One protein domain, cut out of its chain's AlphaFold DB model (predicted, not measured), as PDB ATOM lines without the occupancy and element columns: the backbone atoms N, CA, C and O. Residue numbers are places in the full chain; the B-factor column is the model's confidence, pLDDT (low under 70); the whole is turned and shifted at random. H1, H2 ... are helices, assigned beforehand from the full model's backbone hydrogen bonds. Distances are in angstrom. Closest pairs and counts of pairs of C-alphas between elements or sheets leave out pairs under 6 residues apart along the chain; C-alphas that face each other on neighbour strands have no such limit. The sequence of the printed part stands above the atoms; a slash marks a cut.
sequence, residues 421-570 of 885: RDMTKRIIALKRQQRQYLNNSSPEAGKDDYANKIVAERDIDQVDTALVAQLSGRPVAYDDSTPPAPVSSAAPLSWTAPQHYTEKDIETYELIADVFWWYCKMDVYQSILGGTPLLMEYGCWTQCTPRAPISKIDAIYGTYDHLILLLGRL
ATOM      1  N   ARG A 421     -31.446 -30.396 -46.010       92.11
ATOM      2  CA  ARG A 421     -30.963 -30.567 -44.630       92.11
ATOM      3  C   ARG A 421     -30.837 -32.037 -44.237       92.11
ATOM      4  O   ARG A 421     -29.814 -32.424 -43.677       92.11
ATOM      5  N   ASP A 422     -31.860 -32.839 -44.515       90.34
ATOM      6  CA  ASP A 422     -31.855 -34.263 -44.180       90.34
ATOM      7  C   ASP A 422     -30.821 -35.021 -45.017       90.34
ATOM      8  O   ASP A 422     -30.099 -35.866 -44.486       90.34
ATOM      9  N   MET A 423     -30.681 -34.660 -46.298       92.16
ATOM     10  CA  MET A 423     -29.614 -35.180 -47.156       92.16
ATOM     11  C   MET A 423     -28.231 -34.824 -46.593       92.16
ATOM     12  O   MET A 423     -27.410 -35.717 -46.407       92.16
ATOM     13  N   THR A 424     -27.981 -33.561 -46.236       94.32
ATOM     14  CA  THR A 424     -26.706 -33.103 -45.662       94.32
ATOM     15  C   THR A 424     -26.345 -33.876 -44.396       94.32
ATOM     16  O   THR A 424     -25.224 -34.375 -44.302       94.32
ATOM     17  N   LYS A 425     -27.280 -34.027 -43.447       91.89
ATOM     18  CA  LYS A 425     -27.050 -34.796 -42.209       91.89
ATOM     19  C   LYS A 425     -26.630 -36.236 -42.504       91.89
ATOM     20  O   LYS A 425     -25.634 -36.723 -41.975       91.89
ATOM     21  N   ARG A 426     -27.366 -36.903 -43.396       89.87
ATOM     22  CA  ARG A 426     -27.135 -38.310 -43.748       89.87
ATOM     23  C   ARG A 426     -25.824 -38.514 -44.494       89.87
ATOM     24  O   ARG A 426     -25.087 -39.431 -44.154       89.87
ATOM     25  N   ILE A 427     -25.494 -37.642 -45.448       91.73
ATOM     26  CA  ILE A 427     -24.225 -37.726 -46.185       91.73
ATOM     27  C   ILE A 427     -23.040 -37.446 -45.253       91.73
ATOM     28  O   ILE A 427     -22.038 -38.153 -45.332       91.73
ATOM     29  N   ILE A 428     -23.138 -36.477 -44.335       92.51
ATOM     30  CA  ILE A 428     -22.085 -36.237 -43.333       92.51
ATOM     31  C   ILE A 428     -21.890 -37.468 -42.445       92.51
ATOM     32  O   ILE A 428     -20.754 -37.906 -42.260       92.51
ATOM     33  N   ALA A 429     -22.975 -38.053 -41.926       90.07
ATOM     34  CA  ALA A 429     -22.909 -39.256 -41.098       90.07
ATOM     35  C   ALA A 429     -22.271 -40.436 -41.853       90.07
ATOM     36  O   ALA A 429     -21.351 -41.071 -41.334       90.07
ATOM     37  N   LEU A 430     -22.697 -40.664 -43.101       88.77
ATOM     38  CA  LEU A 430     -22.159 -41.696 -43.987       88.77
ATOM     39  C   LEU A 430     -20.656 -41.500 -44.234       88.77
ATOM     40  O   LEU A 430     -19.865 -42.419 -44.024       88.77
ATOM     41  N   LYS A 431     -20.237 -40.292 -44.632       90.26
ATOM     42  CA  LYS A 431     -18.827 -39.993 -44.924       90.26
ATOM     43  C   LYS A 431     -17.951 -40.082 -43.670       90.26
ATOM     44  O   LYS A 431     -16.837 -40.598 -43.748       90.26
ATOM     45  N   ARG A 432     -18.463 -39.679 -42.500       89.50
ATOM     46  CA  ARG A 432     -17.765 -39.828 -41.211       89.50
ATOM     47  C   ARG A 432     -17.577 -41.302 -40.836       89.50
ATOM     48  O   ARG A 432     -16.473 -41.686 -40.452       89.50
ATOM     49  N   GLN A 433     -18.616 -42.127 -40.977       87.83
ATOM     50  CA  GLN A 433     -18.536 -43.574 -40.740       87.83
ATOM     51  C   GLN A 433     -17.515 -44.231 -41.679       87.83
ATOM     52  O   GLN A 433     -16.654 -44.989 -41.232       87.83
ATOM     53  N   GLN A 434     -17.567 -43.892 -42.967       85.31
ATOM     54  CA  GLN A 434     -16.655 -44.433 -43.970       85.31
ATOM     55  C   GLN A 434     -15.198 -44.019 -43.707       85.31
ATOM     56  O   GLN A 434     -14.291 -44.846 -43.813       85.31
ATOM     57  N   ARG A 435     -14.949 -42.770 -43.286       87.22
ATOM     58  CA  ARG A 435     -13.609 -42.311 -42.886       87.22
ATOM     59  C   ARG A 435     -13.081 -43.054 -41.660       87.22
ATOM     60  O   ARG A 435     -11.909 -43.414 -41.624       87.22
ATOM     61  N   GLN A 436     -13.923 -43.295 -40.656       87.15
ATOM     62  CA  GLN A 436     -13.540 -44.075 -39.474       87.15
ATOM     63  C   GLN A 436     -13.177 -45.515 -39.843       87.15
ATOM     64  O   GLN A 436     -12.178 -46.034 -39.352       87.15
ATOM     65  N   TYR A 437     -13.950 -46.140 -40.734       84.85
ATOM     66  CA  TYR A 437     -13.635 -47.465 -41.260       84.85
ATOM     67  C   TYR A 437     -12.273 -47.486 -41.969       84.85
ATOM     68  O   TYR A 437     -11.447 -48.345 -41.666       84.85
ATOM     69  N   LEU A 438     -12.002 -46.508 -42.841       82.23
ATOM     70  CA  LEU A 438     -10.715 -46.367 -43.532       82.23
ATOM     71  C   LEU A 438      -9.542 -46.181 -42.563       82.23
ATOM     72  O   LEU A 438      -8.521 -46.840 -42.712       82.23
ATOM     73  N   ASN A 439      -9.697 -45.333 -41.544       83.46
ATOM     74  CA  ASN A 439      -8.656 -45.093 -40.541       83.46
ATOM     75  C   ASN A 439      -8.376 -46.320 -39.657       83.46
ATOM     76  O   ASN A 439      -7.260 -46.476 -39.166       83.46
ATOM     77  N   ASN A 440      -9.385 -47.166 -39.431       84.26
ATOM     78  CA  ASN A 440      -9.265 -48.383 -38.627       84.26
ATOM     79  C   ASN A 440      -8.816 -49.605 -39.450       84.26
ATOM     80  O   ASN A 440      -8.436 -50.623 -38.871       84.26
ATOM     81  N   SER A 441      -8.879 -49.527 -40.780       76.98
ATOM     82  CA  SER A 441      -8.459 -50.599 -41.683       76.98
ATOM     83  C   SER A 441      -6.937 -50.585 -41.860       76.98
ATOM     84  O   SER A 441      -6.326 -49.524 -41.976       76.98
ATOM     85  N   SER A 442      -6.303 -51.763 -41.869       66.59
ATOM     86  CA  SER A 442      -4.852 -51.876 -42.093       66.59
ATOM     87  C   SER A 442      -4.478 -51.306 -43.470       66.59
ATOM     88  O   SER A 442      -5.164 -51.636 -44.438       66.59
ATOM     89  N   PRO A 443      -3.382 -50.532 -43.616       62.32
ATOM     90  CA  PRO A 443      -2.940 -50.016 -44.918       62.32
ATOM     91  C   PRO A 443      -2.647 -51.121 -45.953       62.32
ATOM     92  O   PRO A 443      -2.628 -50.845 -47.151       62.32
ATOM     93  N   GLU A 444      -2.446 -52.368 -45.507       56.82
ATOM     94  CA  GLU A 444      -2.238 -53.546 -46.362       56.82
ATOM     95  C   GLU A 444      -3.535 -54.213 -46.851       56.82
ATOM     96  O   GLU A 444      -3.487 -54.974 -47.819       56.82
ATOM     97  N   ALA A 445      -4.693 -53.925 -46.236       55.14
ATOM     98  CA  ALA A 445      -6.004 -54.310 -46.766       55.14
ATOM     99  C   ALA A 445      -6.296 -53.398 -47.965       55.14
ATOM    100  O   ALA A 445      -6.949 -52.361 -47.866       55.14
ATOM    101  N   GLY A 446      -5.624 -53.721 -49.068       49.95
ATOM    102  CA  GLY A 446      -5.405 -52.824 -50.180       49.95
ATOM    103  C   GLY A 446      -6.697 -52.283 -50.763       49.95
ATOM    104  O   GLY A 446      -7.637 -53.031 -50.987       49.95
ATOM    105  N   LYS A 447      -6.664 -50.988 -51.092       48.13
ATOM    106  CA  LYS A 447      -7.397 -50.400 -52.218       48.13
ATOM    107  C   LYS A 447      -8.807 -50.976 -52.411       48.13
ATOM    108  O   LYS A 447      -9.131 -51.418 -53.513       48.13
ATOM    109  N   ASP A 448      -9.662 -50.904 -51.393       47.06
ATOM    110  CA  ASP A 448     -11.095 -50.840 -51.670       47.06
ATOM    111  C   ASP A 448     -11.317 -49.525 -52.427       47.06
ATOM    112  O   ASP A 448     -11.513 -48.452 -51.854       47.06
ATOM    113  N   ASP A 449     -11.196 -49.612 -53.753       53.10
ATOM    114  CA  ASP A 449     -11.356 -48.527 -54.722       53.10
ATOM    115  C   ASP A 449     -12.697 -47.803 -54.506       53.10
ATOM    116  O   ASP A 449     -12.822 -46.612 -54.760       53.10
ATOM    117  N   TYR A 450     -13.684 -48.505 -53.937       46.60
ATOM    118  CA  TYR A 450     -14.988 -47.972 -53.550       46.60
ATOM    119  C   TYR A 450     -14.932 -46.969 -52.382       46.60
ATOM    120  O   TYR A 450     -15.504 -45.884 -52.458       46.60
ATOM    121  N   ALA A 451     -14.199 -47.279 -51.309       47.17
ATOM    122  CA  ALA A 451     -14.121 -46.422 -50.126       47.17
ATOM    123  C   ALA A 451     -13.394 -45.095 -50.417       47.17
ATOM    124  O   ALA A 451     -13.829 -44.033 -49.965       47.17
ATOM    125  N   ASN A 452     -12.335 -45.154 -51.233       49.04
ATOM    126  CA  ASN A 452     -11.604 -43.975 -51.711       49.04
ATOM    127  C   ASN A 452     -12.404 -43.139 -52.730       49.04
ATOM    128  O   ASN A 452     -12.098 -41.962 -52.911       49.04
ATOM    129  N   LYS A 453     -13.431 -43.708 -53.383       57.81
ATOM    130  CA  LYS A 453     -14.323 -42.973 -54.302       57.81
ATOM    131  C   LYS A 453     -15.349 -42.096 -53.584       57.81
ATOM    132  O   LYS A 453     -15.754 -41.085 -54.150       57.81
ATOM    133  N   ILE A 454     -15.765 -42.466 -52.369       62.28
ATOM    134  CA  ILE A 454     -16.855 -41.780 -51.647       62.28
ATOM    135  C   ILE A 454     -16.346 -40.665 -50.728       62.28
ATOM    136  O   ILE A 454     -16.985 -39.614 -50.612       62.28
ATOM    137  N   VAL A 455     -15.223 -40.894 -50.043       66.72
ATOM    138  CA  VAL A 455     -14.692 -39.964 -49.040       66.72
ATOM    139  C   VAL A 455     -13.463 -39.263 -49.597       66.72
ATOM    140  O   VAL A 455     -12.386 -39.848 -49.679       66.72
ATOM    141  N   ALA A 456     -13.604 -37.981 -49.931       70.07
ATOM    142  CA  ALA A 456     -12.462 -37.163 -50.315       70.07
ATOM    143  C   ALA A 456     -11.580 -36.845 -49.094       70.07
ATOM    144  O   ALA A 456     -12.036 -36.822 -47.946       70.07
ATOM    145  N   GLU A 457     -10.308 -36.510 -49.320       64.09
ATOM    146  CA  GLU A 457      -9.418 -36.028 -48.252       64.09
ATOM    147  C   GLU A 457      -9.964 -34.774 -47.542       64.09
ATOM    148  O   GLU A 457      -9.616 -34.528 -46.390       64.09
ATOM    149  N   ARG A 458     -10.802 -33.973 -48.221       70.68
ATOM    150  CA  ARG A 458     -11.234 -32.617 -47.814       70.68
ATOM    151  C   ARG A 458     -12.740 -32.449 -47.972       70.68
ATOM    152  O   ARG A 458     -13.214 -31.579 -48.694       70.68
ATOM    153  N   ASP A 459     -13.472 -33.348 -47.334       82.27
ATOM    154  CA  ASP A 459     -14.902 -33.511 -47.553       82.27
ATOM    155  C   ASP A 459     -15.764 -32.763 -46.527       82.27
ATOM    156  O   ASP A 459     -15.279 -32.203 -45.538       82.27
ATOM    157  N   ILE A 460     -17.072 -32.783 -46.764       90.00
ATOM    158  CA  ILE A 460     -18.086 -32.110 -45.949       90.00
ATOM    159  C   ILE A 460     -18.121 -32.586 -44.488       90.00
ATOM    160  O   ILE A 460     -18.597 -31.856 -43.622       90.00
ATOM    161  N   ASP A 461     -17.615 -33.790 -44.196       90.97
ATOM    162  CA  ASP A 461     -17.591 -34.368 -42.847       90.97
ATOM    163  C   ASP A 461     -16.576 -33.687 -41.914       90.97
ATOM    164  O   ASP A 461     -16.690 -33.800 -40.691       90.97
ATOM    165  N   GLN A 462     -15.613 -32.960 -42.489       93.21
ATOM    166  CA  GLN A 462     -14.569 -32.218 -41.777       93.21
ATOM    167  C   GLN A 462     -14.876 -30.721 -41.625       93.21
ATOM    168  O   GLN A 462     -14.032 -29.965 -41.140       93.21
ATOM    169  N   VAL A 463     -16.045 -30.254 -42.070       95.48
ATOM    170  CA  VAL A 463     -16.427 -28.843 -41.939       95.48
ATOM    171  C   VAL A 463     -16.665 -28.502 -40.468       95.48
ATOM    172  O   VAL A 463     -17.446 -29.159 -39.777       95.48
ATOM    173  N   ASP A 464     -16.014 -27.438 -39.995       95.30
ATOM    174  CA  ASP A 464     -16.173 -26.953 -38.627       95.30
ATOM    175  C   ASP A 464     -17.570 -26.346 -38.430       95.30
ATOM    176  O   ASP A 464     -17.868 -25.217 -38.828       95.30
ATOM    177  N   THR A 465     -18.445 -27.115 -37.787       94.95
ATOM    178  CA  THR A 465     -19.830 -26.710 -37.521       94.95
ATOM    179  C   THR A 465     -19.908 -25.521 -36.556       94.95
ATOM    180  O   THR A 465     -20.819 -24.699 -36.684       94.95
ATOM    181  N   ALA A 466     -18.953 -25.374 -35.629       95.55
ATOM    182  CA  ALA A 466     -18.908 -24.235 -34.715       95.55
ATOM    183  C   ALA A 466     -18.550 -22.947 -35.467       95.55
ATOM    184  O   ALA A 466     -19.199 -21.917 -35.264       95.55
ATOM    185  N   LEU A 467     -17.600 -23.019 -36.405       97.45
ATOM    186  CA  LEU A 467     -17.296 -21.905 -37.301       97.45
ATOM    187  C   LEU A 467     -18.508 -21.542 -38.168       97.45
ATOM    188  O   LEU A 467     -18.855 -20.368 -38.268       97.45
ATOM    189  N   VAL A 468     -19.202 -22.523 -38.753       97.70
ATOM    190  CA  VAL A 468     -20.424 -22.270 -39.543       97.70
ATOM    191  C   VAL A 468     -21.503 -21.581 -38.697       97.70
ATOM    192  O   VAL A 468     -22.138 -20.628 -39.162       97.70
ATOM    193  N   ALA A 469     -21.696 -22.005 -37.446       96.69
ATOM    194  CA  ALA A 469     -22.623 -21.364 -36.513       96.69
ATOM    195  C   ALA A 469     -22.218 -19.911 -36.199       96.69
ATOM    196  O   ALA A 469     -23.056 -19.005 -36.220       96.69
ATOM    197  N   GLN A 470     -20.923 -19.667 -35.981       97.25
ATOM    198  CA  GLN A 470     -20.382 -18.330 -35.738       97.25
ATOM    199  C   GLN A 470     -20.560 -17.408 -36.954       97.25
ATOM    200  O   GLN A 470     -21.071 -16.296 -36.811       97.25
ATOM    201  N   LEU A 471     -20.204 -17.882 -38.155       98.13
ATOM    202  CA  LEU A 471     -20.338 -17.127 -39.404       98.13
ATOM    203  C   LEU A 471     -21.798 -16.767 -39.697       98.13
ATOM    204  O   LEU A 471     -22.110 -15.623 -40.036       98.13
ATOM    205  N   SER A 472     -22.704 -17.727 -39.506       97.58
ATOM    206  CA  SER A 472     -24.134 -17.542 -39.764       97.58
ATOM    207  C   SER A 472     -24.894 -16.794 -38.663       97.58
ATOM    208  O   SER A 472     -26.051 -16.410 -38.871       97.58
ATOM    209  N   GLY A 473     -24.270 -16.570 -37.501       95.87
ATOM    210  CA  GLY A 473     -24.891 -15.906 -36.352       95.87
ATOM    211  C   GLY A 473     -26.063 -16.687 -35.751       95.87
ATOM    212  O   GLY A 473     -26.974 -16.089 -35.182       95.87
ATOM    213  N   ARG A 474     -26.096 -18.012 -35.931       93.12
ATOM    214  CA  ARG A 474     -27.198 -18.879 -35.492       93.12
ATOM    215  C   ARG A 474     -26.680 -20.260 -35.100       93.12
ATOM    216  O   ARG A 474     -25.657 -20.686 -35.628       93.12
ATOM    217  N   PRO A 475     -27.383 -20.990 -34.218       91.35
ATOM    218  CA  PRO A 475     -27.046 -22.379 -33.950       91.35
ATOM    219  C   PRO A 475     -27.189 -23.201 -35.235       91.35
ATOM    220  O   PRO A 475     -28.208 -23.131 -35.928       91.35
ATOM    221  N   VAL A 476     -26.153 -23.975 -35.544       91.37
ATOM    222  CA  VAL A 476     -26.109 -24.898 -36.678       91.37
ATOM    223  C   VAL A 476     -25.665 -26.249 -36.155       91.37
ATOM    224  O   VAL A 476     -24.743 -26.328 -35.348       91.37
ATOM    225  N   ALA A 477     -26.333 -27.301 -36.613       87.58
ATOM    226  CA  ALA A 477     -25.949 -28.667 -36.327       87.58
ATOM    227  C   ALA A 477     -26.317 -29.577 -37.493       87.58
ATOM    228  O   ALA A 477     -27.449 -29.555 -37.988       87.58
ATOM    229  N   TYR A 478     -25.345 -30.388 -37.893       89.43
ATOM    230  CA  TYR A 478     -25.489 -31.388 -38.945       89.43
ATOM    231  C   TYR A 478     -25.508 -32.822 -38.406       89.43
ATOM    232  O   TYR A 478     -25.536 -33.768 -39.184       89.43
ATOM    233  N   ASP A 479     -25.543 -32.977 -37.083       81.72
ATOM    234  CA  ASP A 479     -25.680 -34.266 -36.414       81.72
ATOM    235  C   ASP A 479     -27.128 -34.464 -35.921       81.72
ATOM    236  O   ASP A 479     -27.852 -33.501 -35.637       81.72
ATOM    237  N   ASP A 480     -27.558 -35.720 -35.786       69.28
ATOM    238  CA  ASP A 480     -28.899 -36.072 -35.285       69.28
ATOM    239  C   ASP A 480     -29.098 -35.745 -33.799       69.28
ATOM    240  O   ASP A 480     -30.226 -35.593 -33.336       69.28
ATOM    241  N   SER A 481     -28.008 -35.585 -33.045       60.47
ATOM    242  CA  SER A 481     -28.024 -35.313 -31.603       60.47
ATOM    243  C   SER A 481     -28.549 -33.922 -31.231       60.47
ATOM    244  O   SER A 481     -28.810 -33.668 -30.054       60.47
ATOM    245  N   THR A 482     -28.705 -33.012 -32.198       56.89
ATOM    246  CA  THR A 482     -29.100 -31.621 -31.936       56.89
ATOM    247  C   THR A 482     -30.534 -31.344 -32.407       56.89
ATOM    248  O   THR A 482     -30.876 -31.697 -33.541       56.89
ATOM    249  N   PRO A 483     -31.378 -30.675 -31.592       55.18
ATOM    250  CA  PRO A 483     -32.732 -30.301 -31.996       55.18
ATOM    251  C   PRO A 483     -32.746 -29.482 -33.300       55.18
ATOM    252  O   PRO A 483     -31.875 -28.626 -33.490       55.18
ATOM    253  N   PRO A 484     -33.723 -29.699 -34.201       54.57
ATOM    254  CA  PRO A 484     -33.821 -28.945 -35.446       54.57
ATOM    255  C   PRO A 484     -34.041 -27.451 -35.178       54.57
ATOM    256  O   PRO A 484     -34.803 -27.062 -34.292       54.57
ATOM    257  N   ALA A 485     -33.390 -26.598 -35.974       55.50
ATOM    258  CA  ALA A 485     -33.618 -25.157 -35.931       55.50
ATOM    259  C   ALA A 485     -35.088 -24.826 -36.285       55.50
ATOM    260  O   ALA A 485     -35.637 -25.434 -37.208       55.50
ATOM    261  N   PRO A 486     -35.712 -23.819 -35.639       52.35
ATOM    262  CA  PRO A 486     -37.150 -23.536 -35.758       52.35
ATOM    263  C   PRO A 486     -37.622 -23.080 -37.150       52.35
ATOM    264  O   PRO A 486     -38.819 -22.968 -37.377       52.35
ATOM    265  N   VAL A 487     -36.706 -22.807 -38.087       51.78
ATOM    266  CA  VAL A 487     -37.013 -22.236 -39.416       51.78
ATOM    267  C   VAL A 487     -36.887 -23.255 -40.558       51.78
ATOM    268  O   VAL A 487     -36.848 -22.879 -41.726       51.78
ATOM    269  N   SER A 488     -36.757 -24.549 -40.248       50.55
ATOM    270  CA  SER A 488     -36.616 -25.580 -41.280       50.55
ATOM    271  C   SER A 488     -37.903 -25.717 -42.092       50.55
ATOM    272  O   SER A 488     -38.982 -25.820 -41.509       50.55
ATOM    273  N   SER A 489     -37.798 -25.830 -43.424       52.94
ATOM    274  CA  SER A 489     -38.750 -26.708 -44.103       52.94
ATOM    275  C   SER A 489     -38.563 -28.069 -43.440       52.94
ATOM    276  O   SER A 489     -37.463 -28.628 -43.434       52.94
ATOM    277  N   ALA A 490     -39.590 -28.556 -42.749       52.98
ATOM    278  CA  ALA A 490     -39.676 -29.989 -42.553       52.98
ATOM    279  C   ALA A 490     -39.626 -30.611 -43.954       52.98
ATOM    280  O   ALA A 490     -40.162 -30.011 -44.896       52.98
ATOM    281  N   ALA A 491     -38.972 -31.765 -44.101       57.62
ATOM    282  CA  ALA A 491     -39.099 -32.525 -45.334       57.62
ATOM    283  C   ALA A 491     -40.591 -32.602 -45.711       57.62
ATOM    284  O   ALA A 491     -41.432 -32.719 -44.805       57.62
ATOM    285  N   PRO A 492     -40.949 -32.484 -47.004       60.59
ATOM    286  CA  PRO A 492     -42.332 -32.649 -47.423       60.59
ATOM    287  C   PRO A 492     -42.913 -33.914 -46.786       60.59
ATOM    288  O   PRO A 492     -42.214 -34.920 -46.692       60.59
ATOM    289  N   LEU A 493     -44.185 -33.896 -46.373       57.36
ATOM    290  CA  LEU A 493     -44.847 -35.081 -45.794       57.36
ATOM    291  C   LEU A 493     -44.744 -36.323 -46.706       57.36
ATOM    292  O   LEU A 493     -44.867 -37.447 -46.231       57.36
ATOM    293  N   SER A 494     -44.522 -36.110 -48.006       64.44
ATOM    294  CA  SER A 494     -44.315 -37.137 -49.024       64.44
ATOM    295  C   SER A 494     -42.883 -37.675 -49.121       64.44
ATOM    296  O   SER A 494     -42.676 -38.678 -49.799       64.44
ATOM    297  N   TRP A 495     -41.884 -37.026 -48.518       70.38
ATOM    298  CA  TRP A 495     -40.501 -37.481 -48.603       70.38
ATOM    299  C   TRP A 495     -40.224 -38.577 -47.577       70.38
ATOM    300  O   TRP A 495     -40.252 -38.357 -46.366       70.38
ATOM    301  N   THR A 496     -39.900 -39.764 -48.077       71.91
ATOM    302  CA  THR A 496     -39.361 -40.860 -47.276       71.91
ATOM    303  C   THR A 496     -37.856 -40.900 -47.439       71.91
ATOM    304  O   THR A 496     -37.351 -41.092 -48.546       71.91
ATOM    305  N   ALA A 497     -37.133 -40.758 -46.333       70.12
ATOM    306  CA  ALA A 497     -35.693 -40.890 -46.371       70.12
ATOM    307  C   ALA A 497     -35.278 -42.302 -46.829       70.12
ATOM    308  O   ALA A 497     -35.809 -43.279 -46.286       70.12
ATOM    309  N   PRO A 498     -34.316 -42.432 -47.759       77.09
ATOM    310  CA  PRO A 498     -33.784 -43.732 -48.143       77.09
ATOM    311  C   PRO A 498     -33.252 -44.490 -46.921       77.09
ATOM    312  O   PRO A 498     -32.594 -43.907 -46.051       77.09
ATOM    313  N   GLN A 499     -33.532 -45.795 -46.851       75.31
ATOM    314  CA  GLN A 499     -32.964 -46.662 -45.810       75.31
ATOM    315  C   GLN A 499     -31.451 -46.831 -45.993       75.31
ATOM    316  O   GLN A 499     -30.716 -46.883 -45.012       75.31
ATOM    317  N   HIS A 500     -31.001 -46.873 -47.247       80.57
ATOM    318  CA  HIS A 500     -29.602 -46.983 -47.632       80.57
ATOM    319  C   HIS A 500     -29.313 -45.916 -48.679       80.57
ATOM    320  O   HIS A 500     -30.066 -45.787 -49.640       80.57
ATOM    321  N   TYR A 501     -28.245 -45.149 -48.469       83.45
ATOM    322  CA  TYR A 501     -27.769 -44.186 -49.456       83.45
ATOM    323  C   TYR A 501     -26.884 -44.913 -50.456       83.45
ATOM    324  O   TYR A 501     -25.877 -45.516 -50.083       83.45
ATOM    325  N   THR A 502     -27.287 -44.862 -51.715       85.50
ATOM    326  CA  THR A 502     -26.517 -45.360 -52.847       85.50
ATOM    327  C   THR A 502     -25.484 -44.327 -53.286       85.50
ATOM    328  O   THR A 502     -25.536 -43.154 -52.915       85.50
ATOM    329  N   GLU A 503     -24.550 -44.746 -54.131       82.03
ATOM    330  CA  GLU A 503     -23.586 -43.851 -54.773       82.03
ATOM    331  C   GLU A 503     -24.272 -42.733 -55.578       82.03
ATOM    332  O   GLU A 503     -23.889 -41.568 -55.490       82.03
ATOM    333  N   LYS A 504     -25.376 -43.066 -56.251       84.54
ATOM    334  CA  LYS A 504     -26.225 -42.119 -56.980       84.54
ATOM    335  C   LYS A 504     -26.897 -41.089 -56.069       84.54
ATOM    336  O   LYS A 504     -27.029 -39.925 -56.452       84.54
ATOM    337  N   ASP A 505     -27.292 -41.470 -54.853       88.44
ATOM    338  CA  ASP A 505     -27.838 -40.517 -53.875       88.44
ATOM    339  C   ASP A 505     -26.773 -39.498 -53.439       88.44
ATOM    340  O   ASP A 505     -27.073 -38.313 -53.260       88.44
ATOM    341  N   ILE A 506     -25.520 -39.945 -53.302       89.53
ATOM    342  CA  ILE A 506     -24.377 -39.082 -52.972       89.53
ATOM    343  C   ILE A 506     -24.103 -38.109 -54.122       89.53
ATOM    344  O   ILE A 506     -23.952 -36.913 -53.883       89.53
ATOM    345  N   GLU A 507     -24.096 -38.585 -55.366       88.24
ATOM    346  CA  GLU A 507     -23.907 -37.740 -56.552       88.24
ATOM    347  C   GLU A 507     -25.018 -36.706 -56.712       88.24
ATOM    348  O   GLU A 507     -24.748 -35.524 -56.926       88.24
ATOM    349  N   THR A 508     -26.268 -37.136 -56.548       92.03
ATOM    350  CA  THR A 508     -27.432 -36.247 -56.601       92.03
ATOM    351  C   THR A 508     -27.305 -35.144 -55.553       92.03
ATOM    352  O   THR A 508     -27.514 -33.967 -55.859       92.03
ATOM    353  N   TYR A 509     -26.893 -35.494 -54.330       94.25
ATOM    354  CA  TYR A 509     -26.604 -34.516 -53.286       94.25
ATOM    355  C   TYR A 509     -25.472 -33.555 -53.671       94.25
ATOM    356  O   TYR A 509     -25.615 -32.351 -53.468       94.25
ATOM    357  N   GLU A 510     -24.361 -34.048 -54.222       93.97
ATOM    358  CA  GLU A 510     -23.235 -33.200 -54.630       93.97
ATOM    359  C   GLU A 510     -23.642 -32.187 -55.707       93.97
ATOM    360  O   GLU A 510     -23.301 -31.010 -55.583       93.97
ATOM    361  N   LEU A 511     -24.436 -32.609 -56.699       95.51
ATOM    362  CA  LEU A 511     -24.983 -31.721 -57.728       95.51
ATOM    363  C   LEU A 511     -25.901 -30.652 -57.134       95.51
ATOM    364  O   LEU A 511     -25.778 -29.473 -57.470       95.51
ATOM    365  N   ILE A 512     -26.794 -31.040 -56.220       97.22
ATOM    366  CA  ILE A 512     -27.679 -30.095 -55.526       97.22
ATOM    367  C   ILE A 512     -26.859 -29.109 -54.694       97.22
ATOM    368  O   ILE A 512     -27.127 -27.913 -54.746       97.22
ATOM    369  N   ALA A 513     -25.853 -29.579 -53.954       97.47
ATOM    370  CA  ALA A 513     -24.996 -28.734 -53.128       97.47
ATOM    371  C   ALA A 513     -24.197 -27.726 -53.971       97.47
ATOM    372  O   ALA A 513     -24.087 -26.560 -53.592       97.47
ATOM    373  N   ASP A 514     -23.665 -28.148 -55.120       97.14
ATOM    374  CA  ASP A 514     -22.928 -27.268 -56.028       97.14
ATOM    375  C   ASP A 514     -23.838 -26.168 -56.602       97.14
ATOM    376  O   ASP A 514     -23.505 -24.983 -56.521       97.14
ATOM    377  N   VAL A 515     -25.036 -26.524 -57.079       97.96
ATOM    378  CA  VAL A 515     -26.004 -25.535 -57.587       97.96
ATOM    379  C   VAL A 515     -26.576 -24.659 -56.464       97.96
ATOM    380  O   VAL A 515     -26.816 -23.472 -56.676       97.96
ATOM    381  N   PHE A 516     -26.745 -25.193 -55.254       98.54
ATOM    382  CA  PHE A 516     -27.207 -24.447 -54.081       98.54
ATOM    383  C   PHE A 516     -26.244 -23.321 -53.687       98.54
ATOM    384  O   PHE A 516     -26.674 -22.194 -53.439       98.54
ATOM    385  N   TRP A 517     -24.938 -23.590 -53.641       98.42
ATOM    386  CA  TRP A 517     -23.956 -22.551 -53.316       98.42
ATOM    387  C   TRP A 517     -23.786 -21.539 -54.452       98.42
ATOM    388  O   TRP A 517     -23.582 -20.350 -54.187       98.42
ATOM    389  N   TRP A 518     -23.991 -21.959 -55.705       98.12
ATOM    390  CA  TRP A 518     -24.094 -21.032 -56.831       98.12
ATOM    391  C   TRP A 518     -25.341 -20.132 -56.739       98.12
ATOM    392  O   TRP A 518     -25.238 -18.923 -56.953       98.12
ATOM    393  N   TYR A 519     -26.491 -20.674 -56.318       98.65
ATOM    394  CA  TYR A 519     -27.690 -19.897 -55.979       98.65
ATOM    395  C   TYR A 519     -27.398 -18.867 -54.885       98.65
ATOM    396  O   TYR A 519     -27.680 -17.684 -55.069       98.65
ATOM    397  N   CYS A 520     -26.783 -19.284 -53.774       98.75
ATOM    398  CA  CYS A 520     -26.494 -18.390 -52.650       98.75
ATOM    399  C   CYS A 520     -25.607 -17.216 -53.080       98.75
ATOM    400  O   CYS A 520     -25.871 -16.074 -52.709       98.75
ATOM    401  N   LYS A 521     -24.596 -17.473 -53.919       98.38
ATOM    402  CA  LYS A 521     -23.762 -16.427 -54.522       98.38
ATOM    403  C   LYS A 521     -24.599 -15.418 -55.314       98.38
ATOM    404  O   LYS A 521     -24.453 -14.213 -55.111       98.38
ATOM    405  N   MET A 522     -25.472 -15.891 -56.206       97.79
ATOM    406  CA  MET A 522     -26.336 -15.002 -56.987       97.79
ATOM    407  C   MET A 522     -27.299 -14.206 -56.100       97.79
ATOM    408  O   MET A 522     -27.503 -13.021 -56.344       97.79
ATOM    409  N   ASP A 523     -27.841 -14.825 -55.051       98.01
ATOM    410  CA  ASP A 523     -28.763 -14.177 -54.117       98.01
ATOM    411  C   ASP A 523     -28.064 -13.075 -53.286       98.01
ATOM    412  O   ASP A 523     -28.611 -11.988 -53.091       98.01
ATOM    413  N   VAL A 524     -26.801 -13.284 -52.877       98.27
ATOM    414  CA  VAL A 524     -25.970 -12.210 -52.292       98.27
ATOM    415  C   VAL A 524     -25.814 -11.056 -53.280       98.27
ATOM    416  O   VAL A 524     -26.031  -9.897 -52.924       98.27
ATOM    417  N   TYR A 525     -25.423 -11.348 -54.522       96.87
ATOM    418  CA  TYR A 525     -25.136 -10.307 -55.507       96.87
ATOM    419  C   TYR A 525     -26.388  -9.507 -55.884       96.87
ATOM    420  O   TYR A 525     -26.326  -8.277 -55.891       96.87
ATOM    421  N   GLN A 526     -27.531 -10.160 -56.125       93.71
ATOM    422  CA  GLN A 526     -28.775  -9.447 -56.440       93.71
ATOM    423  C   GLN A 526     -29.207  -8.550 -55.277       93.71
ATOM    424  O   GLN A 526     -29.641  -7.428 -55.523       93.71
ATOM    425  N   SER A 527     -29.019  -9.000 -54.029       93.22
ATOM    426  CA  SER A 527     -29.383  -8.238 -52.832       93.22
ATOM    427  C   SER A 527     -28.489  -7.008 -52.653       93.22
ATOM    428  O   SER A 527     -28.991  -5.910 -52.414       93.22
ATOM    429  N   ILE A 528     -27.171  -7.153 -52.842       91.90
ATOM    430  CA  ILE A 528     -26.223  -6.029 -52.774       91.90
ATOM    431  C   ILE A 528     -26.526  -4.990 -53.860       91.90
ATOM    432  O   ILE A 528     -26.551  -3.793 -53.572       91.90
ATOM    433  N   LEU A 529     -26.755  -5.428 -55.100       86.65
ATOM    434  CA  LEU A 529     -26.969  -4.538 -56.243       86.65
ATOM    435  C   LEU A 529     -28.357  -3.884 -56.219       86.65
ATOM    436  O   LEU A 529     -28.478  -2.675 -56.415       86.65
ATOM    437  N   GLY A 530     -29.401  -4.664 -55.948       82.77
ATOM    438  CA  GLY A 530     -30.790  -4.206 -55.927       82.77
ATOM    439  C   GLY A 530     -31.201  -3.508 -54.632       82.77
ATOM    440  O   GLY A 530     -32.231  -2.838 -54.604       82.77
ATOM    441  N   GLY A 531     -30.426  -3.642 -53.547       80.52
ATOM    442  CA  GLY A 531     -30.850  -3.217 -52.203       80.52
ATOM    443  C   GLY A 531     -32.104  -3.949 -51.717       80.52
ATOM    444  O   GLY A 531     -32.793  -3.483 -50.808       80.52
ATOM    445  N   THR A 532     -32.422  -5.072 -52.354       84.00
ATOM    446  CA  THR A 532     -33.554  -5.947 -52.077       84.00
ATOM    447  C   THR A 532     -33.174  -6.967 -51.004       84.00
ATOM    448  O   THR A 532     -31.989  -7.236 -50.783       84.00
ATOM    449  N   PRO A 533     -34.150  -7.559 -50.297       90.30
ATOM    450  CA  PRO A 533     -33.883  -8.703 -49.434       90.30
ATOM    451  C   PRO A 533     -33.267  -9.875 -50.208       90.30
ATOM    452  O   PRO A 533     -33.438  -9.994 -51.424       90.30
ATOM    453  N   LEU A 534     -32.602 -10.773 -49.478       95.00
ATOM    454  CA  LEU A 534     -32.336 -12.116 -49.992       95.00
ATOM    455  C   LEU A 534     -33.665 -12.763 -50.383       95.00
ATOM    456  O   LEU A 534     -34.636 -12.676 -49.624       95.00
ATOM    457  N   LEU A 535     -33.704 -13.402 -51.547       94.25
ATOM    458  CA  LEU A 535     -34.916 -14.037 -52.055       94.25
ATOM    459  C   LEU A 535     -35.225 -15.285 -51.233       94.25
ATOM    460  O   LEU A 535     -36.372 -15.503 -50.847       94.25
ATOM    461  N   MET A 536     -34.197 -16.077 -50.906       94.25
ATOM    462  CA  MET A 536     -34.318 -17.185 -49.963       94.25
ATOM    463  C   MET A 536     -34.016 -16.724 -48.544       94.25
ATOM    464  O   MET A 536     -33.001 -16.086 -48.263       94.25
ATOM    465  N   GLU A 537     -34.877 -17.125 -47.615       93.50
ATOM    466  CA  GLU A 537     -34.725 -16.846 -46.202       93.50
ATOM    467  C   GLU A 537     -33.362 -17.335 -45.720       93.50
ATOM    468  O   GLU A 537     -33.031 -18.517 -45.818       93.50
ATOM    469  N   TYR A 538     -32.587 -16.434 -45.122       96.49
ATOM    470  CA  TYR A 538     -31.220 -16.734 -44.695       96.49
ATOM    471  C   TYR A 538     -31.119 -17.933 -43.726       96.49
ATOM    472  O   TYR A 538     -30.089 -18.589 -43.634       96.49
ATOM    473  N   GLY A 539     -32.200 -18.281 -43.016       91.81
ATOM    474  CA  GLY A 539     -32.224 -19.476 -42.166       91.81
ATOM    475  C   GLY A 539     -32.271 -20.812 -42.896       91.81
ATOM    476  O   GLY A 539     -31.930 -21.833 -42.296       91.81
ATOM    477  N   CYS A 540     -32.626 -20.802 -44.176       93.84
ATOM    478  CA  CYS A 540     -32.517 -21.958 -45.052       93.84
ATOM    479  C   CYS A 540     -31.074 -22.164 -45.530       93.84
ATOM    480  O   CYS A 540     -30.757 -23.242 -46.004       93.84
ATOM    481  N   TRP A 541     -30.169 -21.187 -45.392       96.88
ATOM    482  CA  TRP A 541     -28.834 -21.284 -45.996       96.88
ATOM    483  C   TRP A 541     -27.964 -22.357 -45.334       96.88
ATOM    484  O   TRP A 541     -27.225 -23.067 -46.004       96.88
ATOM    485  N   THR A 542     -28.137 -22.558 -44.027       95.70
ATOM    486  CA  THR A 542     -27.463 -23.606 -43.244       95.70
ATOM    487  C   THR A 542     -28.158 -24.970 -43.352       95.70
ATOM    488  O   THR A 542     -28.021 -25.822 -42.476       95.70
ATOM    489  N   GLN A 543     -29.007 -25.175 -44.364       94.42
ATOM    490  CA  GLN A 543     -29.502 -26.510 -44.710       94.42
ATOM    491  C   GLN A 543     -28.437 -27.318 -45.448       94.42
ATOM    492  O   GLN A 543     -28.354 -28.519 -45.234       94.42
ATOM    493  N   CYS A 544     -27.602 -26.647 -46.244       95.83
ATOM    494  CA  CYS A 544     -26.418 -27.222 -46.857       95.83
ATOM    495  C   CYS A 544     -25.184 -26.710 -46.116       95.83
ATOM    496  O   CYS A 544     -25.034 -25.508 -45.886       95.83
ATOM    497  N   THR A 545     -24.278 -27.613 -45.765       96.42
ATOM    498  CA  THR A 545     -22.961 -27.225 -45.253       96.42
ATOM    499  C   THR A 545     -22.102 -26.621 -46.375       96.42
ATOM    500  O   THR A 545     -22.324 -26.969 -47.545       96.42
ATOM    501  N   PRO A 546     -21.133 -25.729 -46.076       97.89
ATOM    502  CA  PRO A 546     -20.049 -25.431 -47.007       97.89
ATOM    503  C   PRO A 546     -19.456 -26.713 -47.593       97.89
ATOM    504  O   PRO A 546     -19.296 -27.709 -46.889       97.89
ATOM    505  N   ARG A 547     -19.136 -26.720 -48.886       96.10
ATOM    506  CA  ARG A 547     -18.798 -27.964 -49.597       96.10
ATOM    507  C   ARG A 547     -17.444 -28.561 -49.205       96.10
ATOM    508  O   ARG A 547     -17.191 -29.715 -49.536       96.10
ATOM    509  N   ALA A 548     -16.591 -27.797 -48.524       95.97
ATOM    510  CA  ALA A 548     -15.312 -28.241 -47.977       95.97
ATOM    511  C   ALA A 548     -14.880 -27.354 -46.788       95.97
ATOM    512  O   ALA A 548     -15.413 -26.249 -46.625       95.97
ATOM    513  N   PRO A 549     -13.908 -27.794 -45.965       95.66
ATOM    514  CA  PRO A 549     -13.355 -26.988 -44.876       95.66
ATOM    515  C   PRO A 549     -12.718 -25.670 -45.351       95.66
ATOM    516  O   PRO A 549     -12.215 -25.563 -46.472       95.66
ATOM    517  N   ILE A 550     -12.692 -24.668 -44.469       96.38
ATOM    518  CA  ILE A 550     -12.082 -23.361 -44.743       96.38
ATOM    519  C   ILE A 550     -10.548 -23.449 -44.897       96.38
ATOM    520  O   ILE A 550      -9.889 -24.347 -44.368       96.38
ATOM    521  N   SER A 551      -9.964 -22.486 -45.615       95.06
ATOM    522  CA  SER A 551      -8.519 -22.281 -45.784       95.06
ATOM    523  C   SER A 551      -7.763 -23.426 -46.484       95.06
ATOM    524  O   SER A 551      -6.563 -23.627 -46.265       95.06
ATOM    525  N   LYS A 552      -8.431 -24.169 -47.374       91.61
ATOM    526  CA  LYS A 552      -7.809 -25.200 -48.225       91.61
ATOM    527  C   LYS A 552      -7.638 -24.690 -49.662       91.61
ATOM    528  O   LYS A 552      -8.619 -24.384 -50.326       91.61
ATOM    529  N   ILE A 553      -6.393 -24.597 -50.150       89.65
ATOM    530  CA  ILE A 553      -6.055 -24.026 -51.482       89.65
ATOM    531  C   ILE A 553      -6.488 -24.921 -52.657       89.65
ATOM    532  O   ILE A 553      -6.697 -24.449 -53.766       89.65
ATOM    533  N   ASP A 554      -6.639 -26.214 -52.447       86.98
ATOM    534  CA  ASP A 554      -7.157 -27.147 -53.455       86.98
ATOM    535  C   ASP A 554      -8.673 -27.388 -53.334       86.98
ATOM    536  O   ASP A 554      -9.269 -28.010 -54.204       86.98
ATOM    537  N   ALA A 555      -9.301 -26.866 -52.275       92.20
ATOM    538  CA  ALA A 555     -10.744 -26.869 -52.054       92.20
ATOM    539  C   ALA A 555     -11.245 -25.444 -51.753       92.20
ATOM    540  O   ALA A 555     -12.021 -25.203 -50.826       92.20
ATOM    541  N   ILE A 556     -10.769 -24.473 -52.548       94.77
ATOM    542  CA  ILE A 556     -11.038 -23.033 -52.357       94.77
ATOM    543  C   ILE A 556     -12.537 -22.732 -52.383       94.77
ATOM    544  O   ILE A 556     -12.983 -21.832 -51.672       94.77
ATOM    545  N   TYR A 557     -13.316 -23.505 -53.142       95.85
ATOM    546  CA  TYR A 557     -14.773 -23.409 -53.173       95.85
ATOM    547  C   TYR A 557     -15.391 -23.506 -51.770       95.85
ATOM    548  O   TYR A 557     -16.272 -22.720 -51.452       95.85
ATOM    549  N   GLY A 558     -14.863 -24.352 -50.877       97.06
ATOM    550  CA  GLY A 558     -15.320 -24.417 -49.488       97.06
ATOM    551  C   GLY A 558     -15.045 -23.122 -48.726       97.06
ATOM    552  O   GLY A 558     -15.918 -22.615 -48.029       97.06
ATOM    553  N   THR A 559     -13.868 -22.518 -48.906       98.05
ATOM    554  CA  THR A 559     -13.545 -21.207 -48.300       98.05
ATOM    555  C   THR A 559     -14.464 -20.105 -48.828       98.05
ATOM    556  O   THR A 559     -14.901 -19.241 -48.069       98.05
ATOM    557  N   TYR A 560     -14.792 -20.154 -50.119       98.43
ATOM    558  CA  TYR A 560     -15.731 -19.228 -50.735       98.43
ATOM    559  C   TYR A 560     -17.161 -19.413 -50.209       98.43
ATOM    560  O   TYR A 560     -17.804 -18.421 -49.880       98.43
ATOM    561  N   ASP A 561     -17.632 -20.648 -50.018       98.66
ATOM    562  CA  ASP A 561     -18.945 -20.937 -49.423       98.66
ATOM    563  C   ASP A 561     -19.071 -20.322 -48.011       98.66
ATOM    564  O   ASP A 561     -20.078 -19.690 -47.685       98.66
ATOM    565  N   HIS A 562     -18.016 -20.413 -47.185       98.71
ATOM    566  CA  HIS A 562     -17.971 -19.759 -45.867       98.71
ATOM    567  C   HIS A 562     -18.088 -18.226 -45.976       98.71
ATOM    568  O   HIS A 562     -18.782 -17.598 -45.170       98.71
ATOM    569  N   LEU A 563     -17.446 -17.612 -46.977       98.81
ATOM    570  CA  LEU A 563     -17.557 -16.173 -47.228       98.81
ATOM    571  C   LEU A 563     -18.965 -15.787 -47.695       98.81
ATOM    572  O   LEU A 563     -19.539 -14.833 -47.173       98.81
ATOM    573  N   ILE A 564     -19.542 -16.529 -48.644       98.80
ATOM    574  CA  ILE A 564     -20.904 -16.297 -49.143       98.80
ATOM    575  C   ILE A 564     -21.928 -16.425 -48.015       98.80
ATOM    576  O   ILE A 564     -22.840 -15.604 -47.928       98.80
ATOM    577  N   LEU A 565     -21.747 -17.378 -47.097       98.73
ATOM    578  CA  LEU A 565     -22.579 -17.491 -45.903       98.73
ATOM    579  C   LEU A 565     -22.538 -16.206 -45.062       98.73
ATOM    580  O   LEU A 565     -23.594 -15.700 -44.678       98.73
ATOM    581  N   LEU A 566     -21.350 -15.650 -44.805       98.76
ATOM    582  CA  LEU A 566     -21.190 -14.393 -44.064       98.76
ATOM    583  C   LEU A 566     -21.804 -13.196 -44.812       98.76
ATOM    584  O   LEU A 566     -22.506 -12.380 -44.210       98.76
ATOM    585  N   LEU A 567     -21.613 -13.109 -46.130       98.81
ATOM    586  CA  LEU A 567     -22.240 -12.071 -46.951       98.81
ATOM    587  C   LEU A 567     -23.772 -12.186 -46.956       98.81
ATOM    588  O   LEU A 567     -24.459 -11.167 -46.918       98.81
ATOM    589  N   GLY A 568     -24.322 -13.401 -46.909       98.65
ATOM    590  CA  GLY A 568     -25.755 -13.627 -46.720       98.65
ATOM    591  C   GLY A 568     -26.261 -13.089 -45.375       98.65
ATOM    592  O   GLY A 568     -27.301 -12.427 -45.324       98.65
ATOM    593  N   ARG A 569     -25.500 -13.270 -44.283       98.29
ATOM    594  CA  ARG A 569     -25.845 -12.685 -42.972       98.29
ATOM    595  C   ARG A 569     -25.911 -11.166 -43.059       98.29
ATOM    596  O   ARG A 569     -26.889 -10.569 -42.610       98.29
ATOM    597  N   LEU A 570     -24.894 -10.565 -43.675       98.52
ATOM    598  CA  LEU A 570     -24.823  -9.129 -43.920       98.52
ATOM    599  C   LEU A 570     -26.036  -8.628 -44.719       98.52
ATOM    600  O   LEU A 570     -26.693  -7.684 -44.288       98.52
TER     601      LEU A 570
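What this domain is: This is residues 421 to 570 of the 885 residues of an uncharacterized protein of Sporothrix schenckii (strain ATCC 58251 / de Perez 2211183) (UniProt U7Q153). H6 sits inside a helical cluster, between the long helix H4 and the short H3, with H5 close by. H1 runs from this cluster toward the far end, where H2 folds back next to it and residues 439 to 447 stick out. The 150 printed residues hold six named helices, H1 to H6 in order, and no named strand: all helix. The whole is compact, with a radius of gyration of the C-alphas of 16.5 A and spans of 58 by 40 by 25 A.

How they stand to each other: H1, residues 421 to 440, and H2, residues 449 to 454, form a helical hairpin and only just touch, with 3 pairs of C-alphas within 8 A, the closest those of Gln 434 and Ala 451, 6.9 A apart. H3, residues 465 to 472, touches H6, residues 556 to 570, at a steep tilt of 45 degrees, the closest C-alphas being those of Leu 471 and Leu 566, 5.5 A. H4, residues 503 to 530, touches H6 with residues 517 to 524 alone, the closest C-alphas being those of Val 524 and Gly 568, 5.8 A. H5, residues 538 to 543, only just touches H1, with 3 pairs within 8 A; C-alphas 421 and 543, the closest, are 4.3 A apart. H1 and H6 are apart. Every O i to N i+4 pair is within hydrogen-bond range in H1, H2, H3, H4 and H6; in H5 0 of 2 are, beside 2 of 3 O i to N i+3 pairs.

Where its parts are: H1 begins at C-alpha 421 (-30.963, -30.567, -44.630) and is 28.7 A long. H2, H3 and H5 measure 9.2 A, 10.4 A and 9.9 A, H4 40.3 A. H6, 21.3 A, ends at C-alpha 570 (-24.823, -9.129, -43.920).

The domain as a whole: The C-alphas farthest apart, of Glu 444 and Gly 531, are 58.2 A apart. The printed part has no cut. The links H3 to H4 and H5 to H6 are long. pLDDT is under 70 in residues 442 to 455, 457 and 480 to 494.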